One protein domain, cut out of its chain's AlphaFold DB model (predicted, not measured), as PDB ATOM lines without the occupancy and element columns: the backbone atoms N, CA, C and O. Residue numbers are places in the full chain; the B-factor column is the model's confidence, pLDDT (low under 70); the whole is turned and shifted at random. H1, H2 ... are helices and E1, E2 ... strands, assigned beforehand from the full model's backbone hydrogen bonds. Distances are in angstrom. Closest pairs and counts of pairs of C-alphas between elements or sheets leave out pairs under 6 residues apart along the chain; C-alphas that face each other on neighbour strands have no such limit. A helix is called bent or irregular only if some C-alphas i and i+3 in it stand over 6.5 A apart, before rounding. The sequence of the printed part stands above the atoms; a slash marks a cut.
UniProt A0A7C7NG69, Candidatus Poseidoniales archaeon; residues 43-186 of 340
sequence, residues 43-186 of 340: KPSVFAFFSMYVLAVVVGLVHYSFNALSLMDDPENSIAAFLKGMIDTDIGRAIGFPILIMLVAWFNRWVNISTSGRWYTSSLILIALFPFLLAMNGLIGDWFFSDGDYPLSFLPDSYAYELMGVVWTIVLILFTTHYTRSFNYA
ATOM      1  N   LYS A  43     134.086  90.482 124.107       90.88
ATOM      2  CA  LYS A  43     133.890  91.610 125.020       90.88
ATOM      3  C   LYS A  43     135.007  91.600 126.066       90.88
ATOM      4  O   LYS A  43     135.578  90.526 126.295       90.88
ATOM      5  N   PRO A  44     135.307  92.734 126.717       90.31
ATOM      6  CA  PRO A  44     136.245  92.735 127.829       90.31
ATOM      7  C   PRO A  44     135.805  91.770 128.933       90.31
ATOM      8  O   PRO A  44     134.612  91.596 129.201       90.31
ATOM      9  N   SER A  45     136.784  91.161 129.595       86.81
ATOM     10  CA  SER A  45     136.555  90.402 130.823       86.81
ATOM     11  C   SER A  45     136.041  91.317 131.940       86.81
ATOM     12  O   SER A  45     136.304  92.518 131.956       86.81
ATOM     13  N   VAL A  46     135.359  90.750 132.937       80.69
ATOM     14  CA  VAL A  46     134.955  91.494 134.147       80.69
ATOM     15  C   VAL A  46     136.184  92.055 134.874       80.69
ATOM     16  O   VAL A  46     136.137  93.159 135.408       80.69
ATOM     17  N   PHE A  47     137.314  91.345 134.802       81.81
ATOM     18  CA  PHE A  47     138.592  91.771 135.375       81.81
ATOM     19  C   PHE A  47     139.345  92.799 134.523       81.81
ATOM     20  O   PHE A  47     140.374  93.307 134.959       81.81
ATOM     21  N   ALA A  48     138.841  93.147 133.331       82.94
ATOM     22  CA  ALA A  48     139.511  94.084 132.434       82.94
ATOM     23  C   ALA A  48     139.789  95.434 133.100       82.94
ATOM     24  O   ALA A  48     140.851  96.012 132.896       82.94
ATOM     25  N   PHE A  49     138.858  95.887 133.937       86.06
ATOM     26  CA  PHE A  49     138.929  97.154 134.657       86.06
ATOM     27  C   PHE A  49     139.120  96.935 136.163       86.06
ATOM     28  O   PHE A  49     138.566  97.675 136.971       86.06
ATOM     29  N   PHE A  50     139.900  95.914 136.551       85.06
ATOM     30  CA  PHE A  50     140.159  95.556 137.954       85.06
ATOM     31  C   PHE A  50     140.529  96.765 138.827       85.06
ATOM     32  O   PHE A  50     140.004  96.937 139.924       85.06
ATOM     33  N   SER A  51     141.370  97.653 138.301       85.19
ATOM     34  CA  SER A  51     141.787  98.873 138.989       85.19
ATOM     35  C   SER A  51     140.635  99.813 139.354       85.19
ATOM     36  O   SER A  51     140.714 100.469 140.387       85.19
ATOM     37  N   MET A  52     139.558  99.866 138.562       88.00
ATOM     38  CA  MET A  52     138.367 100.660 138.893       88.00
ATOM     39  C   MET A  52     137.623 100.080 140.091       88.00
ATOM     40  O   MET A  52     137.206 100.834 140.961       88.00
ATOM     41  N   TYR A  53     137.536  98.753 140.204       90.38
ATOM     42  CA  TYR A  53     136.954  98.123 141.390       90.38
ATOM     43  C   TYR A  53     137.820  98.349 142.633       90.38
ATOM     44  O   TYR A  53     137.289  98.674 143.690       90.38
ATOM     45  N   VAL A  54     139.150  98.252 142.507       90.81
ATOM     46  CA  VAL A  54     140.073  98.577 143.610       90.81
ATOM     47  C   VAL A  54     139.887 100.024 144.056       90.81
ATOM     48  O   VAL A  54     139.783 100.290 145.248       90.81
ATOM     49  N   LEU A  55     139.788 100.961 143.113       91.12
ATOM     50  CA  LEU A  55     139.576 102.369 143.426       91.12
ATOM     51  C   LEU A  55     138.214 102.624 144.086       91.12
ATOM     52  O   LEU A  55     138.138 103.434 145.003       91.12
ATOM     53  N   ALA A  56     137.156 101.921 143.674       93.06
ATOM     54  CA  ALA A  56     135.858 101.971 144.348       93.06
ATOM     55  C   ALA A  56     135.965 101.528 145.817       93.06
ATOM     56  O   ALA A  56     135.449 102.208 146.700       93.06
ATOM     57  N   VAL A  57     136.700 100.443 146.086       94.31
ATOM     58  CA  VAL A  57     136.969  99.977 147.456       94.31
ATOM     59  C   VAL A  57     137.791 100.999 148.239       94.31
ATOM     60  O   VAL A  57     137.462 101.282 149.385       94.31
ATOM     61  N   VAL A  58     138.820 101.604 147.635       93.94
ATOM     62  CA  VAL A  58     139.616 102.669 148.273       93.94
ATOM     63  C   VAL A  58     138.737 103.860 148.659       93.94
ATOM     64  O   VAL A  58     138.867 104.369 149.767       93.94
ATOM     65  N   VAL A  59     137.813 104.280 147.790       93.94
ATOM     66  CA  VAL A  59     136.842 105.341 148.109       93.94
ATOM     67  C   VAL A  59     135.973 104.939 149.299       93.94
ATOM     68  O   VAL A  59     135.784 105.751 150.203       93.94
ATOM     69  N   GLY A  60     135.485 103.699 149.344       94.94
ATOM     70  CA  GLY A  60     134.770 103.169 150.506       94.94
ATOM     71  C   GLY A  60     135.606 103.223 151.785       94.94
ATOM     72  O   GLY A  60     135.153 103.752 152.794       94.94
ATOM     73  N   LEU A  61     136.855 102.753 151.741       93.88
ATOM     74  CA  LEU A  61     137.769 102.773 152.890       93.88
ATOM     75  C   LEU A  61     138.052 104.191 153.396       93.88
ATOM     76  O   LEU A  61     138.117 104.394 154.603       93.88
ATOM     77  N   VAL A  62     138.166 105.173 152.498       92.81
ATOM     78  CA  VAL A  62     138.297 106.590 152.875       92.81
ATOM     79  C   VAL A  62     137.058 107.079 153.628       92.81
ATOM     80  O   VAL A  62     137.182 107.783 154.622       92.81
ATOM     81  N   HIS A  63     135.856 106.689 153.211       92.81
ATOM     82  CA  HIS A  63     134.650 107.026 153.969       92.81
ATOM     83  C   HIS A  63     134.657 106.398 155.369       92.81
ATOM     84  O   HIS A  63     134.376 107.083 156.349       92.81
ATOM     85  N   TYR A  64     135.037 105.123 155.479       90.69
ATOM     86  CA  TYR A  64     135.149 104.447 156.774       90.69
ATOM     87  C   TYR A  64     136.227 105.060 157.671       90.69
ATOM     88  O   TYR A  64     136.026 105.157 158.882       90.69
ATOM     89  N   SER A  65     137.349 105.519 157.106       87.44
ATOM     90  CA  SER A  65     138.434 106.098 157.899       87.44
ATOM     91  C   SER A  65     138.013 107.379 158.615       87.44
ATOM     92  O   SER A  65     138.514 107.645 159.700       87.44
ATOM     93  N   PHE A  66     137.079 108.152 158.051       85.62
ATOM     94  CA  PHE A  66     136.554 109.360 158.699       85.62
ATOM     95  C   PHE A  66     135.710 109.055 159.940       85.62
ATOM     96  O   PHE A  66     135.718 109.852 160.873       85.62
ATOM     97  N   ASN A  67     135.043 107.898 159.992       81.50
ATOM     98  CA  ASN A  67     134.370 107.465 161.214       81.50
ATOM     99  C   ASN A  67     135.353 106.813 162.196       81.50
ATOM    100  O   ASN A  67     135.389 107.169 163.372       81.50
ATOM    101  N   ALA A  68     136.220 105.924 161.704       79.81
ATOM    102  CA  ALA A  68     137.199 105.221 162.531       79.81
ATOM    103  C   ALA A  68     138.172 106.171 163.247       79.81
ATOM    104  O   ALA A  68     138.499 105.948 164.408       79.81
ATOM    105  N   LEU A  69     138.613 107.244 162.583       74.88
ATOM    106  CA  LEU A  69     139.547 108.215 163.160       74.88
ATOM    107  C   LEU A  69     138.911 109.069 164.266       74.88
ATOM    108  O   LEU A  69     139.619 109.503 165.166       74.88
ATOM    109  N   SER A  70     137.586 109.240 164.253       70.88
ATOM    110  CA  SER A  70     136.868 109.905 165.349       70.88
ATOM    111  C   SER A  70     136.712 109.043 166.604       70.88
ATOM    112  O   SER A  70     136.447 109.563 167.681       70.88
ATOM    113  N   LEU A  71     136.899 107.728 166.468       75.44
ATOM    114  CA  LEU A  71     136.842 106.761 167.564       75.44
ATOM    115  C   LEU A  71     138.225 106.461 168.164       75.44
ATOM    116  O   LEU A  71     138.311 105.680 169.108       75.44
ATOM    117  N   MET A  72     139.305 107.019 167.605       75.94
ATOM    118  CA  MET A  72     140.652 106.822 168.144       75.94
ATOM    119  C   MET A  72     140.875 107.680 169.390       75.94
ATOM    120  O   MET A  72     140.409 108.818 169.458       75.94
ATOM    121  N   ASP A  73     141.643 107.136 170.337       80.69
ATOM    122  CA  ASP A  73     142.112 107.875 171.508       80.69
ATOM    123  C   ASP A  73     142.902 109.125 171.096       80.69
ATOM    124  O   ASP A  73     143.489 109.189 170.009       80.69
ATOM    125  N   ASP A  74     142.919 110.126 171.979       80.12
ATOM    126  CA  ASP A  74     143.594 111.388 171.703       80.12
ATOM    127  C   ASP A  74     145.096 111.157 171.459       80.12
ATOM    128  O   ASP A  74     145.811 110.645 172.328       80.12
ATOM    129  N   PRO A  75     145.603 111.511 170.268       80.25
ATOM    130  CA  PRO A  75     146.965 111.186 169.898       80.25
ATOM    131  C   PRO A  75     147.966 112.097 170.614       80.25
ATOM    132  O   PRO A  75     147.811 113.314 170.656       80.25
ATOM    133  N   GLU A  76     149.071 111.513 171.080       81.69
ATOM    134  CA  GLU A  76     150.158 112.257 171.738       81.69
ATOM    135  C   GLU A  76     150.932 113.177 170.777       81.69
ATOM    136  O   GLU A  76     151.604 114.119 171.197       81.69
ATOM    137  N   ASN A  77     150.863 112.909 169.469       87.38
ATOM    138  CA  ASN A  77     151.579 113.683 168.462       87.38
ATOM    139  C   ASN A  77     150.744 114.885 167.970       87.38
ATOM    140  O   ASN A  77     149.553 114.770 167.680       87.38
ATOM    141  N   SER A  78     151.388 116.049 167.836       84.06
ATOM    142  CA  SER A  78     150.714 117.324 167.536       84.06
ATOM    143  C   SER A  78     150.010 117.355 166.174       84.06
ATOM    144  O   SER A  78     148.980 118.010 166.025       84.06
ATOM    145  N   ILE A  79     150.535 116.633 165.181       81.44
ATOM    146  CA  ILE A  79     149.962 116.564 163.830       81.44
ATOM    147  C   ILE A  79     148.661 115.757 163.832       81.44
ATOM    148  O   ILE A  79     147.657 116.200 163.281       81.44
ATOM    149  N   ALA A  80     148.649 114.589 164.465       79.94
ATOM    150  CA  ALA A  80     147.461 113.758 164.577       79.94
ATOM    151  C   ALA A  80     146.420 114.412 165.485       79.94
ATOM    152  O   ALA A  80     145.239 114.295 165.187       79.94
ATOM    153  N   ALA A  81     146.829 115.151 166.523       83.12
ATOM    154  CA  ALA A  81     145.897 115.910 167.360       83.12
ATOM    155  C   ALA A  81     145.185 117.003 166.550       83.12
ATOM    156  O   ALA A  81     143.971 117.160 166.649       83.12
ATOM    157  N   PHE A  82     145.915 117.704 165.676       82.88
ATOM    158  CA  PHE A  82     145.326 118.659 164.738       82.88
ATOM    159  C   PHE A  82     144.373 117.988 163.734       82.88
ATOM    160  O   PHE A  82     143.269 118.482 163.509       82.88
ATOM    161  N   LEU A  83     144.767 116.852 163.146       81.50
ATOM    162  CA  LEU A  83     143.918 116.103 162.209       81.50
ATOM    163  C   LEU A  83     142.652 115.561 162.884       81.50
ATOM    164  O   LEU A  83     141.573 115.655 162.302       81.50
ATOM    165  N   LYS A  84     142.771 115.046 164.112       82.56
ATOM    166  CA  LYS A  84     141.636 114.608 164.928       82.56
ATOM    167  C   LYS A  84     140.722 115.784 165.252       82.56
ATOM    168  O   LYS A  84     139.539 115.699 164.970       82.56
ATOM    169  N   GLY A  85     141.262 116.918 165.701       84.19
ATOM    170  CA  GLY A  85     140.472 118.126 165.957       84.19
ATOM    171  C   GLY A  85     139.726 118.645 164.722       84.19
ATOM    172  O   GLY A  85     138.591 119.097 164.829       84.19
ATOM    173  N   MET A  86     140.316 118.527 163.528       83.75
ATOM    174  CA  MET A  86     139.620 118.829 162.273       83.75
ATOM    175  C   MET A  86     138.456 117.857 162.040       83.75
ATOM    176  O   MET A  86     137.350 118.279 161.715       83.75
ATOM    177  N   ILE A  87     138.684 116.561 162.236       85.12
ATOM    178  CA  ILE A  87     137.675 115.517 162.034       85.12
ATOM    179  C   ILE A  87     136.627 115.498 163.151       85.12
ATOM    180  O   ILE A  87     135.527 115.032 162.914       85.12
ATOM    181  N   ASP A  88     136.881 116.035 164.334       84.38
ATOM    182  CA  ASP A  88     135.880 116.093 165.408       84.38
ATOM    183  C   ASP A  88     134.823 117.191 165.173       84.38
ATOM    184  O   ASP A  88     133.823 117.250 165.881       84.38
ATOM    185  N   THR A  89     135.000 118.035 164.148       84.75
ATOM    186  CA  THR A  89     134.044 119.090 163.773       84.75
ATOM    187  C   THR A  89     133.362 118.796 162.439       84.75
ATOM    188  O   THR A  89     134.009 118.338 161.496       84.75
ATOM    189  N   ASP A  90     132.080 119.143 162.305       80.44
ATOM    190  CA  ASP A  90     131.339 118.936 161.050       80.44
ATOM    191  C   ASP A  90     131.941 119.723 159.880       80.44
ATOM    192  O   ASP A  90     132.111 119.189 158.784       80.44
ATOM    193  N   ILE A  91     132.361 120.969 160.123       81.69
ATOM    194  CA  ILE A  91     133.027 121.813 159.119       81.69
ATOM    195  C   ILE A  91     134.373 121.205 158.709       81.69
ATOM    196  O   ILE A  91     134.692 121.132 157.520       81.69
ATOM    197  N   GLY A  92     135.174 120.747 159.672       86.31
ATOM    198  CA  GLY A  92     136.468 120.150 159.371       86.31
ATOM    199  C   GLY A  92     136.338 118.803 158.655       86.31
ATOM    200  O   GLY A  92     137.105 118.548 157.727       86.31
ATOM    201  N   ARG A  93     135.314 117.993 158.954       86.75
ATOM    202  CA  ARG A  93     134.958 116.804 158.155       86.75
ATOM    203  C   ARG A  93     134.518 117.172 156.738       86.75
ATOM    204  O   ARG A  93     134.968 116.543 155.776       86.75
ATOM    205  N   ALA A  94     133.682 118.200 156.596       85.44
ATOM    206  CA  ALA A  94     133.162 118.667 155.313       85.44
ATOM    207  C   ALA A  94     134.245 119.250 154.393       85.44
ATOM    208  O   ALA A  94     134.091 119.195 153.178       85.44
ATOM    209  N   ILE A  95     135.345 119.768 154.951       85.69
ATOM    210  CA  ILE A  95     136.507 120.271 154.197       85.69
ATOM    211  C   ILE A  95     137.563 119.173 154.000       85.69
ATOM    212  O   ILE A  95     138.057 118.967 152.890       85.69
ATOM    213  N   GLY A  96     137.908 118.447 155.064       87.75
ATOM    214  CA  GLY A  96     138.970 117.443 155.065       87.75
ATOM    215  C   GLY A  96     138.668 116.250 154.161       87.75
ATOM    216  O   GLY A  96     139.562 115.747 153.476       87.75
ATOM    217  N   PHE A  97     137.406 115.822 154.093       90.12
ATOM    218  CA  PHE A  97     137.003 114.711 153.234       90.12
ATOM    219  C   PHE A  97     137.192 115.000 151.734       90.12
ATOM    220  O   PHE A  97     137.870 114.205 151.071       90.12
ATOM    221  N   PRO A  98     136.678 116.117 151.173       89.75
ATOM    222  CA  PRO A  98     136.945 116.468 149.783       89.75
ATOM    223  C   PRO A  98     138.438 116.541 149.467       89.75
ATOM    224  O   PRO A  98     138.851 116.057 148.416       89.75
ATOM    225  N   ILE A  99     139.256 117.089 150.374       88.19
ATOM    226  CA  ILE A  99     140.714 117.150 150.197       88.19
ATOM    227  C   ILE A  99     141.295 115.741 150.049       88.19
ATOM    228  O   ILE A  99     142.084 115.503 149.132       88.19
ATOM    229  N   LEU A 100     140.886 114.791 150.894       89.56
ATOM    230  CA  LEU A 100     141.403 113.425 150.825       89.56
ATOM    231  C   LEU A 100     140.938 112.690 149.561       89.56
ATOM    232  O   LEU A 100     141.751 112.042 148.902       89.56
ATOM    233  N   ILE A 101     139.670 112.823 149.158       91.12
ATOM    234  CA  ILE A 101     139.188 112.238 147.894       91.12
ATOM    235  C   ILE A 101     139.882 112.880 146.687       91.12
ATOM    236  O   ILE A 101     140.235 112.178 145.739       91.12
ATOM    237  N   MET A 102     140.141 114.187 146.720       87.88
ATOM    238  CA  MET A 102     140.907 114.873 145.680       87.88
ATOM    239  C   MET A 102     142.364 114.414 145.646       87.88
ATOM    240  O   MET A 102     142.915 114.264 144.558       87.88
ATOM    241  N   LEU A 103     142.972 114.110 146.797       87.25
ATOM    242  CA  LEU A 103     144.295 113.488 146.866       87.25
ATOM    243  C   LEU A 103     144.281 112.080 146.257       87.25
ATOM    244  O   LEU A 103     145.187 111.734 145.503       87.25
ATOM    245  N   VAL A 104     143.236 111.287 146.511       89.38
ATOM    246  CA  VAL A 104     143.041 109.973 145.871       89.38
ATOM    247  C   VAL A 104     142.861 110.120 144.360       89.38
ATOM    248  O   VAL A 104     143.486 109.386 143.596       89.38
ATOM    249  N   ALA A 105     142.052 111.077 143.901       86.50
ATOM    250  CA  ALA A 105     141.847 111.353 142.480       86.50
ATOM    251  C   ALA A 105     143.144 111.815 141.803       86.50
ATOM    252  O   ALA A 105     143.473 111.369 140.700       86.50
ATOM    253  N   TRP A 106     143.901 112.670 142.489       83.62
ATOM    254  CA  TRP A 106     145.214 113.122 142.068       83.62
ATOM    255  C   TRP A 106     146.192 111.949 141.961       83.62
ATOM    256  O   TRP A 106     146.780 111.754 140.900       83.62
ATOM    257  N   PHE A 107     146.302 111.113 142.997       83.12
ATOM    258  CA  PHE A 107     147.172 109.938 142.990       83.12
ATOM    259  C   PHE A 107     146.766 108.955 141.888       83.12
ATOM    260  O   PHE A 107     147.603 108.480 141.128       83.12
ATOM    261  N   ASN A 108     145.469 108.710 141.710       84.88
ATOM    262  CA  ASN A 108     144.946 107.872 140.636       84.88
ATOM    263  C   ASN A 108     145.346 108.385 139.239       84.88
ATOM    264  O   ASN A 108     145.749 107.606 138.370       84.88
ATOM    265  N   ARG A 109     145.276 109.704 139.025       77.06
ATOM    266  CA  ARG A 109     145.742 110.349 137.790       77.06
ATOM    267  C   ARG A 109     147.262 110.274 137.649       77.06
ATOM    268  O   ARG A 109     147.748 110.036 136.548       77.06
ATOM    269  N   TRP A 110     147.989 110.439 138.748       73.06
ATOM    270  CA  TRP A 110     149.446 110.389 138.803       73.06
ATOM    271  C   TRP A 110     150.002 109.012 138.429       73.06
ATOM    272  O   TRP A 110     150.886 108.912 137.577       73.06
ATOM    273  N   VAL A 111     149.432 107.940 138.994       71.31
ATOM    274  CA  VAL A 111     149.780 106.553 138.633       71.31
ATOM    275  C   VAL A 111     149.324 106.226 137.203       71.31
ATOM    276  O   VAL A 111     149.833 105.292 136.586       71.31
ATOM    277  N   ASN A 112     148.418 107.032 136.639       66.06
ATOM    278  CA  ASN A 112     147.962 106.959 135.256       66.06
ATOM    279  C   ASN A 112     147.428 105.564 134.878       66.06
ATOM    280  O   ASN A 112     147.715 105.027 133.808       66.06
ATOM    281  N   ILE A 113     146.651 104.953 135.775       65.62
ATOM    282  CA  ILE A 113     145.993 103.658 135.550       65.62
ATOM    283  C   ILE A 113     144.724 103.872 134.700       65.62
ATOM    284  O   ILE A 113     144.240 104.991 134.570       65.62
ATOM    285  N   SER A 114     144.180 102.826 134.052       60.88
ATOM    286  CA  SER A 114     142.931 102.862 133.239       60.88
ATOM    287  C   SER A 114     141.721 103.532 133.937       60.88
ATOM    288  O   SER A 114     140.752 103.925 133.296       60.88
ATOM    289  N   THR A 115     141.815 103.734 135.246       62.53
ATOM    290  CA  THR A 115     140.934 104.493 136.137       62.53
ATOM    291  C   THR A 115     140.971 106.018 135.978       62.53
ATOM    292  O   THR A 115     140.159 106.690 136.607       62.53
ATOM    293  N   SER A 116     141.879 106.600 135.188       57.41
ATOM    294  CA  SER A 116     141.997 108.060 134.995       57.41
ATOM    295  C   SER A 116     141.052 108.640 133.930       57.41
ATOM    296  O   SER A 116     141.179 109.800 133.540       57.41
ATOM    297  N   GLY A 117     140.077 107.855 133.457       72.31
ATOM    298  CA  GLY A 117     139.074 108.322 132.505       72.31
ATOM    299  C   GLY A 117     138.309 109.549 133.015       72.31
ATOM    300  O   GLY A 117     138.040 109.686 134.212       72.31
ATOM    301  N   ARG A 118     137.920 110.435 132.084       74.75
ATOM    302  CA  ARG A 118     137.190 111.686 132.378       74.75
ATOM    303  C   ARG A 118     135.985 111.444 133.285       74.75
ATOM    304  O   ARG A 118     135.818 112.147 134.269       74.75
ATOM    305  N   TRP A 119     135.201 110.409 132.988       77.56
ATOM    306  CA  TRP A 119     133.998 110.087 133.752       77.56
ATOM    307  C   TRP A 119     134.312 109.647 135.185       77.56
ATOM    308  O   TRP A 119     133.665 110.126 136.106       77.56
ATOM    309  N   TYR A 120     135.322 108.795 135.390       83.75
ATOM    310  CA  TYR A 120     135.651 108.273 136.721       83.75
ATOM    311  C   TYR A 120     136.197 109.395 137.608       83.75
ATOM    312  O   TYR A 120     135.834 109.520 138.773       83.75
ATOM    313  N   THR A 121     137.005 110.282 137.022       84.44
ATOM    314  CA  THR A 121     137.502 111.484 137.705       84.44
ATOM    315  C   THR A 121     136.356 112.439 138.054       84.44
ATOM    316  O   THR A 121     136.307 112.937 139.175       84.44
ATOM    317  N   SER A 122     135.400 112.658 137.144       85.12
ATOM    318  CA  SER A 122     134.195 113.449 137.435       85.12
ATOM    319  C   SER A 122     133.358 112.843 138.564       85.12
ATOM    320  O   SER A 122     132.881 113.587 139.415       85.12
ATOM    321  N   SER A 123     133.224 111.514 138.621       89.19
ATOM    322  CA  SER A 123     132.554 110.830 139.732       89.19
ATOM    323  C   SER A 123     133.266 111.079 141.063       89.19
ATOM    324  O   SER A 123     132.601 111.395 142.041       89.19
ATOM    325  N   LEU A 124     134.602 111.012 141.109       90.62
ATOM    326  CA  LEU A 124     135.367 111.302 142.332       90.62
ATOM    327  C   LEU A 124     135.197 112.750 142.801       90.62
ATOM    328  O   LEU A 124     135.042 112.980 143.994       90.62
ATOM    329  N   ILE A 125     135.181 113.714 141.877       89.00
ATOM    330  CA  ILE A 125     134.925 115.123 142.208       89.00
ATOM    331  C   ILE A 125     133.513 115.285 142.785       89.00
ATOM    332  O   ILE A 125     133.336 115.966 143.788       89.00
ATOM    333  N   LEU A 126     132.513 114.630 142.193       91.00
ATOM    334  CA  LEU A 126     131.140 114.677 142.695       91.00
ATOM    335  C   LEU A 126     131.025 114.069 144.102       91.00
ATOM    336  O   LEU A 126     130.382 114.658 144.967       91.00
ATOM    337  N   ILE A 127     131.695 112.939 144.349       92.38
ATOM    338  CA  ILE A 127     131.770 112.299 145.671       92.38
ATOM    339  C   ILE A 127     132.450 113.223 146.686       92.38
ATOM    340  O   ILE A 127     131.966 113.371 147.803       92.38
ATOM    341  N   ALA A 128     133.550 113.873 146.292       91.69
ATOM    342  CA  ALA A 128     134.274 114.819 147.135       91.69
ATOM    343  C   ALA A 128     133.400 116.014 147.544       91.69
ATOM    344  O   ALA A 128     133.455 116.448 148.689       91.69
ATOM    345  N   LEU A 129     132.588 116.536 146.620       89.56
ATOM    346  CA  LEU A 129     131.749 117.711 146.856       89.56
ATOM    347  C   LEU A 129     130.530 117.422 147.737       89.56
ATOM    348  O   LEU A 129     130.036 118.333 148.390       89.56
ATOM    349  N   PHE A 130     130.036 116.186 147.773       88.75
ATOM    350  CA  PHE A 130     128.773 115.858 148.435       88.75
ATOM    351  C   PHE A 130     128.689 116.271 149.924       88.75
ATOM    352  O   PHE A 130     127.740 116.974 150.270       88.75
ATOM    353  N   PRO A 131     129.652 115.929 150.810       88.12
ATOM    354  CA  PRO A 131     129.606 116.376 152.208       88.12
ATOM    355  C   PRO A 131     129.728 117.894 152.352       88.12
ATOM    356  O   PRO A 131     129.086 118.481 153.218       88.12
ATOM    357  N   PHE A 132     130.510 118.541 151.484       84.94
ATOM    358  CA  PHE A 132     130.637 119.997 151.471       84.94
ATOM    359  C   PHE A 132     129.310 120.677 151.109       84.94
ATOM    360  O   PHE A 132     128.916 121.643 151.756       84.94
ATOM    361  N   LEU A 133     128.588 120.148 150.116       85.62
ATOM    362  CA  LEU A 133     127.282 120.669 149.714       85.62
ATOM    363  C   LEU A 133     126.237 120.543 150.831       85.62
ATOM    364  O   LEU A 133     125.461 121.475 151.020       85.62
ATOM    365  N   LEU A 134     126.237 119.442 151.593       85.56
ATOM    366  CA  LEU A 134     125.337 119.288 152.745       85.56
ATOM    367  C   LEU A 134     125.694 120.234 153.896       85.56
ATOM    368  O   LEU A 134     124.810 120.884 154.441       85.56
ATOM    369  N   ALA A 135     126.981 120.395 154.210       82.50
ATOM    370  CA  ALA A 135     127.407 121.347 155.237       82.50
ATOM    371  C   ALA A 135     127.053 122.799 154.861       82.50
ATOM    372  O   ALA A 135     126.614 123.577 155.706       82.50
ATOM    373  N   MET A 136     127.194 123.166 153.581       80.19
ATOM    374  CA  MET A 136     126.739 124.466 153.083       80.19
ATOM    375  C   MET A 136     125.219 124.622 153.154       80.19
ATOM    376  O   MET A 136     124.749 125.719 153.438       80.19
ATOM    377  N   ASN A 137     124.461 123.552 152.901       82.31
ATOM    378  CA  ASN A 137     123.005 123.560 153.001       82.31
ATOM    379  C   ASN A 137     122.543 123.939 154.415       82.31
ATOM    380  O   ASN A 137     121.752 124.868 154.554       82.31
ATOM    381  N   GLY A 138     123.102 123.286 155.442       78.25
ATOM    382  CA  GLY A 138     122.810 123.605 156.844       78.25
ATOM    383  C   GLY A 138     123.204 125.039 157.209       78.25
ATOM    384  O   GLY A 138     122.392 125.792 157.735       78.25
ATOM    385  N   LEU A 139     124.406 125.478 156.814       79.75
ATOM    386  CA  LEU A 139     124.879 126.842 157.092       79.75
ATOM    387  C   LEU A 139     123.991 127.922 156.450       79.75
ATOM    388  O   LEU A 139     123.733 128.960 157.058       79.75
ATOM    389  N   ILE A 140     123.528 127.698 155.216       79.44
ATOM    390  CA  ILE A 140     122.605 128.614 154.531       79.44
ATOM    391  C   ILE A 140     121.246 128.625 155.233       79.44
ATOM    392  O   ILE A 140     120.675 129.703 155.395       79.44
ATOM    393  N   GLY A 141     120.748 127.457 155.648       79.62
ATOM    394  CA  GLY A 141     119.534 127.327 156.451       79.62
ATOM    395  C   GLY A 141     119.602 128.190 157.707       79.62
ATOM    396  O   GLY A 141     118.808 129.115 157.852       79.62
ATOM    397  N   ASP A 142     120.626 127.970 158.532       79.50
ATOM    398  CA  ASP A 142     120.820 128.666 159.809       79.50
ATOM    399  C   ASP A 142     120.999 130.184 159.659       79.50
ATOM    400  O   ASP A 142     120.524 130.959 160.489       79.50
ATOM    401  N   TRP A 143     121.694 130.638 158.610       81.31
ATOM    402  CA  TRP A 143     121.951 132.068 158.403       81.31
ATOM    403  C   TRP A 143     120.729 132.782 157.813       81.31
ATOM    404  O   TRP A 143     120.338 133.852 158.285       81.31
ATOM    405  N   PHE A 144     120.126 132.232 156.759       81.25
ATOM    406  CA  PHE A 144     119.116 132.947 155.974       81.25
ATOM    407  C   PHE A 144     117.675 132.658 156.407       81.25
ATOM    408  O   PHE A 144     116.793 133.460 156.100       81.25
ATOM    409  N   PHE A 145     117.422 131.556 157.120       78.31
ATOM    410  CA  PHE A 145     116.075 131.082 157.434       78.31
ATOM    411  C   PHE A 145     115.943 130.770 158.931       78.31
ATOM    412  O   PHE A 145     116.170 129.658 159.392       78.31
ATOM    413  N   SER A 146     115.516 131.781 159.694       68.06
ATOM    414  CA  SER A 146     115.417 131.753 161.165       68.06
ATOM    415  C   SER A 146     114.496 130.669 161.749       68.06
ATOM    416  O   SER A 146     114.614 130.373 162.936       68.06
ATOM    417  N   ASP A 147     113.587 130.102 160.952       69.56
ATOM    418  CA  ASP A 147     112.588 129.126 161.409       69.56
ATOM    419  C   ASP A 147     112.930 127.678 161.001       69.56
ATOM    420  O   ASP A 147     112.120 126.773 161.192       69.56
ATOM    421  N   GLY A 148     114.111 127.440 160.409       63.97
ATOM    422  CA  GLY A 148     114.541 126.113 159.941       63.97
ATOM    423  C   GLY A 148     113.779 125.587 158.715       63.97
ATOM    424  O   GLY A 148     114.125 124.540 158.170       63.97
ATOM    425  N   ASP A 149     112.774 126.322 158.237       70.50
ATOM    426  CA  ASP A 149     111.991 125.984 157.050       70.50
ATOM    427  C   ASP A 149     112.589 126.658 155.806       70.50
ATOM    428  O   ASP A 149     112.159 127.722 155.354       70.50
ATOM    429  N   TYR A 150     113.663 126.061 155.284       76.06
ATOM    430  CA  TYR A 150     114.311 126.480 154.040       76.06
ATOM    431  C   TYR A 150     114.078 125.450 152.924       76.06
ATOM    432  O   TYR A 150     113.866 124.272 153.207       76.06
ATOM    433  N   PRO A 151     114.154 125.836 151.632       73.94
ATOM    434  CA  PRO A 151     113.734 124.988 150.502       73.94
ATOM    435  C   PRO A 151     114.406 123.607 150.384       73.94
ATOM    436  O   PRO A 151     113.945 122.760 149.620       73.94
ATOM    437  N   LEU A 152     115.511 123.389 151.095       78.94
ATOM    438  CA  LEU A 152     116.312 122.167 151.091       78.94
ATOM    439  C   LEU A 152     116.387 121.503 152.483       78.94
ATOM    440  O   LEU A 152     117.264 120.671 152.707       78.94
ATOM    441  N   SER A 153     115.467 121.831 153.397       76.25
ATOM    442  CA  SER A 153     115.357 121.244 154.747       76.25
ATOM    443  C   SER A 153     115.056 119.738 154.746       76.25
ATOM    444  O   SER A 153     115.231 119.056 155.748       76.25
ATOM    445  N   PHE A 154     114.629 119.180 153.605       80.56
ATOM    446  CA  PHE A 154     114.433 117.737 153.437       80.56
ATOM    447  C   PHE A 154     115.750 116.947 153.320       80.56
ATOM    448  O   PHE A 154     115.732 115.717 153.403       80.56
ATOM    449  N   LEU A 155     116.876 117.618 153.049       80.69
ATOM    450  CA  LEU A 155     118.188 116.977 152.991       80.69
ATOM    451  C   LEU A 155     118.762 116.839 154.408       80.69
ATOM    452  O   LEU A 155     118.636 117.773 155.189       80.69
ATOM    453  N   PRO A 156     119.432 115.720 154.742       76.25
ATOM    454  CA  PRO A 156     120.098 115.587 156.032       76.25
ATOM    455  C   PRO A 156     121.199 116.639 156.206       76.25
ATOM    456  O   PRO A 156     122.049 116.786 155.327       76.25
ATOM    457  N   ASP A 157     121.235 117.289 157.367       70.88
ATOM    458  CA  ASP A 157     122.252 118.304 157.681       70.88
ATOM    459  C   ASP A 157     123.640 117.695 157.924       70.88
ATOM    460  O   ASP A 157     124.667 118.328 157.683       70.88
ATOM    461  N   SER A 158     123.685 116.425 158.338       75.81
ATOM    462  CA  SER A 158     124.923 115.676 158.559       75.81
ATOM    463  C   SER A 158     125.167 114.633 157.466       75.81
ATOM    464  O   SER A 158     124.273 113.856 157.114       75.81
ATOM    465  N   TYR A 159     126.409 114.531 156.988       86.69
ATOM    466  CA  TYR A 159     126.812 113.484 156.049       86.69
ATOM    467  C   TYR A 159     127.173 112.188 156.786       86.69
ATOM    468  O   TYR A 159     128.185 112.105 157.483       86.69
ATOM    469  N   ALA A 160     126.365 111.143 156.605       89.25
ATOM    470  CA  ALA A 160     126.629 109.825 157.177       89.25
ATOM    471  C   ALA A 160     127.763 109.108 156.419       89.25
ATOM    472  O   ALA A 160     127.510 108.355 155.476       89.25
ATOM    473  N   TYR A 161     129.013 109.338 156.835       89.75
ATOM    474  CA  TYR A 161     130.211 108.841 156.148       89.75
ATOM    475  C   TYR A 161     130.192 107.327 155.902       89.75
ATOM    476  O   TYR A 161     130.431 106.910 154.774       89.75
ATOM    477  N   GLU A 162     129.852 106.497 156.891       90.00
ATOM    478  CA  GLU A 162     129.856 105.033 156.726       90.00
ATOM    479  C   GLU A 162     128.825 104.540 155.706       90.00
ATOM    480  O   GLU A 162     129.160 103.799 154.779       90.00
ATOM    481  N   LEU A 163     127.572 104.986 155.850       91.56
ATOM    482  CA  LEU A 163     126.488 104.618 154.941       91.56
ATOM    483  C   LEU A 163     126.801 105.092 153.522       91.56
ATOM    484  O   LEU A 163     126.677 104.327 152.565       91.56
ATOM    485  N   MET A 164     127.259 106.336 153.385       92.06
ATOM    486  CA  MET A 164     127.631 106.897 152.092       92.06
ATOM    487  C   MET A 164     128.856 106.200 151.498       92.06
ATOM    488  O   MET A 164     128.923 106.033 150.284       92.06
ATOM    489  N   GLY A 165     129.774 105.695 152.325       93.75
ATOM    490  CA  GLY A 165     130.877 104.842 151.890       93.75
ATOM    491  C   GLY A 165     130.394 103.573 151.198       93.75
ATOM    492  O   GLY A 165     130.865 103.252 150.104       93.75
ATOM    493  N   VAL A 166     129.403 102.889 151.777       95.06
ATOM    494  CA  VAL A 166     128.763 101.718 151.152       95.06
ATOM    495  C   VAL A 166     128.056 102.115 149.860       95.06
ATOM    496  O   VAL A 166     128.281 101.493 148.820       95.06
ATOM    497  N   VAL A 167     127.241 103.173 149.902       95.06
ATOM    498  CA  VAL A 167     126.468 103.653 148.747       95.06
ATOM    499  C   VAL A 167     127.392 103.998 147.579       95.06
ATOM    500  O   VAL A 167     127.215 103.462 146.486       95.06
ATOM    501  N   TRP A 168     128.414 104.826 147.794       94.38
ATOM    502  CA  TRP A 168     129.343 105.231 146.739       94.38
ATOM    503  C   TRP A 168     130.183 104.074 146.214       94.38
ATOM    504  O   TRP A 168     130.415 103.998 145.008       94.38
ATOM    505  N   THR A 169     130.583 103.136 147.075       95.81
ATOM    506  CA  THR A 169     131.287 101.922 146.636       95.81
ATOM    507  C   THR A 169     130.410 101.099 145.694       95.81
ATOM    508  O   THR A 169     130.852 100.732 144.606       95.81
ATOM    509  N   ILE A 170     129.146 100.858 146.061       96.12
ATOM    510  CA  ILE A 170     128.190 100.125 145.220       96.12
ATOM    511  C   ILE A 170     127.944 100.871 143.907       96.12
ATOM    512  O   ILE A 170     128.011 100.259 142.840       96.12
ATOM    513  N   VAL A 171     127.708 102.186 143.962       94.81
ATOM    514  CA  VAL A 171     127.502 103.024 142.772       94.81
ATOM    515  C   VAL A 171     128.694 102.913 141.828       94.81
ATOM    516  O   VAL A 171     128.498 102.633 140.647       94.81
ATOM    517  N   LEU A 172     129.924 103.056 142.327       93.62
ATOM    518  CA  LEU A 172     131.132 102.944 141.508       93.62
ATOM    519  C   LEU A 172     131.293 101.539 140.913       93.62
ATOM    520  O   LEU A 172     131.573 101.426 139.724       93.62
ATOM    521  N   ILE A 173     131.038 100.470 141.675       93.25
ATOM    522  CA  ILE A 173     131.093  99.086 141.167       93.25
ATOM    523  C   ILE A 173     130.057  98.854 140.060       93.25
ATOM    524  O   ILE A 173     130.382  98.280 139.013       93.25
ATOM    525  N   LEU A 174     128.812  99.298 140.259       92.62
ATOM    526  CA  LEU A 174     127.748  99.191 139.257       92.62
ATOM    527  C   LEU A 174     128.107  99.973 137.996       92.62
ATOM    528  O   LEU A 174     127.935  99.479 136.880       92.62
ATOM    529  N   PHE A 175     128.658 101.168 138.171       89.31
ATOM    530  CA  PHE A 175     129.030 102.039 137.070       89.31
ATOM    531  C   PHE A 175     130.231 101.493 136.290       89.31
ATOM    532  O   PHE A 175     130.196 101.450 135.060       89.31
ATOM    533  N   THR A 176     131.248 100.962 136.973       89.88
ATOM    534  CA  THR A 176     132.347 100.212 136.350       89.88
ATOM    535  C   THR A 176     131.816  99.000 135.596       89.88
ATOM    536  O   THR A 176     132.185  98.791 134.442       89.88
ATOM    537  N   THR A 177     130.898  98.235 136.187       89.56
ATOM    538  CA  THR A 177     130.289  97.072 135.525       89.56
ATOM    539  C   THR A 177     129.543  97.490 134.257       89.56
ATOM    540  O   THR A 177     129.688  96.846 133.217       89.56
ATOM    541  N   HIS A 178     128.791  98.591 134.297       88.88
ATOM    542  CA  HIS A 178     128.134  99.147 133.116       88.88
ATOM    543  C   HIS A 178     129.154  99.562 132.047       88.88
ATOM    544  O   HIS A 178     129.027  99.150 130.895       88.88
ATOM    545  N   TYR A 179     130.215 100.271 132.441       87.12
ATOM    546  CA  TYR A 179     131.306 100.674 131.552       87.12
ATOM    547  C   TYR A 179     131.997  99.475 130.889       87.12
ATOM    548  O   TYR A 179     132.224  99.491 129.683       87.12
ATOM    549  N   THR A 180     132.268  98.390 131.627       87.44
ATOM    550  CA  THR A 180     132.876  97.175 131.050       87.44
ATOM    551  C   THR A 180     132.001  96.557 129.954       87.44
ATOM    552  O   THR A 180     132.503  96.110 128.924       87.44
ATOM    553  N   ARG A 181     130.673  96.577 130.144       86.94
ATOM    554  CA  ARG A 181     129.684  96.005 129.217       86.94
ATOM    555  C   ARG A 181     129.445  96.870 127.978       86.94
ATOM    556  O   ARG A 181     128.885  96.384 126.996       86.94
ATOM    557  N   SER A 182     129.879  98.128 128.002       87.56
ATOM    558  CA  SER A 182     129.738  99.068 126.889       87.56
ATOM    559  C   SER A 182     130.645  98.772 125.694       87.56
ATOM    560  O   SER A 182     130.382  99.271 124.597       87.56
ATOM    561  N   PHE A 183     131.691  97.968 125.874       89.62
ATOM    562  CA  PHE A 183     132.633  97.618 124.814       89.62
ATOM    563  C   PHE A 183     132.286  96.274 124.186       89.62
ATOM    564  O   PHE A 183     132.055  95.278 124.870       89.62
ATOM    565  N   ASN A 184     132.253  96.253 122.859       90.75
ATOM    566  CA  ASN A 184     132.010  95.063 122.063       90.75
ATOM    567  C   ASN A 184     133.002  95.050 120.906       90.75
ATOM    568  O   ASN A 184     133.166  96.056 120.214       90.75
ATOM    569  N   TYR A 185     133.632  93.906 120.691       91.88
ATOM    570  CA  TYR A 185     134.649  93.731 119.666       91.88
ATOM    571  C   TYR A 185     134.228  92.618 118.717       91.88
ATOM    572  O   TYR A 185     133.679  91.607 119.161       91.88
ATOM    573  N   ALA A 186     134.493  92.793 117.430       90.94
ATOM    574  CA  ALA A 186     134.269  91.764 116.427       90.94
ATOM    575  C   ALA A 186     135.469  91.637 115.493       90.94
ATOM    576  O   ALA A 186     136.087  92.633 115.117       90.94
TER     577      ALA A 186
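This is residues 43 to 186 of the 340 residues of a protein of Candidatus Poseidoniales archaeon (UniProt A0A7C7NG69). Four helical pieces, H1, H3, H4a and H5, run up and down side by side as a loosely joined bundle made of two pairs, H1 with H5 and H3 with H4a. At one end of the bundle H2 lies crosswise and the arm H4b turns away into a long loop, while the short strand E1 prolongs the chain past H5 at the other end. The printed part has 144 residues, with five named helices and one named strand in the order H1, H2, H3, H4, H5, E1; its class is mostly helix, and E1 pairs with no named strand. The whole is only just loose, close to compact, with a radius of gyration of the C-alphas of 17.9 A, and its outline is flat, spanning 62 by 44 by 23 A.

H1, residues 46 to 71, begins at C-alpha 46 (134.955, 91.494, 134.147) and measures 36.8 A. It is irregular, with C-alphas 48 and 51 8.4 A apart, and has a kink of 38 degrees near residue 53. H2 is residues 78 to 87, and H3, residues 90 to 111, measures 31.6 A. H4, residues 118 to 144, was assigned as one helix by its hydrogen bonds but is bent, with C-alphas 128 and 131 7.1 A apart. Its arms are H4a, residues 118 to 128, and H4b, residues 131 to 144, which measures 20.0 A and ends at C-alpha 144 (119.116, 132.947, 155.974). H5, residues 161 to 181, measures 29.8 A, and E1, residues 183 to 186, ends at C-alpha 186 (134.269, 91.764, 116.427).

H1 and H5 touch, opposite ways at a shallow tilt of 6 degrees; their closest C-alphas, of Gly 60 and Gly 165, are 4.5 A apart. H1, with residues 59 to 66 alone, touches H3 at a shallow tilt of 28 degrees, the closest C-alphas being those of Val 59 and Ile 101 at 7.3 A. H3 and H4a form a helical hairpin, with the C-alphas of Pro 98 and Ala 128 closest at 4.1 A. H4a and H5 are close but not clearly touching, with the C-alphas of Ile 127 and Trp 168 closest at 7.5 A. H2 touches H1 about perpendicular, at 81 degrees, with the C-alphas of Ser 70 and Ile 87 closest at 6.6 A; H2 and H3 touch only at the corner. H4b touches H3, Phe 132 to Ala 94 being the closest C-alphas at 4.8 A, and is apart from H5. Every O i to N i+4 pair is within hydrogen-bond range in H2, H4a, H4b and H5, against 16 of 22 in H1 and 17 of 18 in H3.

The C-alphas farthest apart, of Ser 146 and Ala 186, are 62.9 A apart, while the first and last printed C-alphas are 8.6 A apart. The printed part has no cut, and the link from H4 to H5, residues 145 to 160, is long. The mean pLDDT of the printed part is 84.2, with residues 112 to 116 and 146 to 148 under 70.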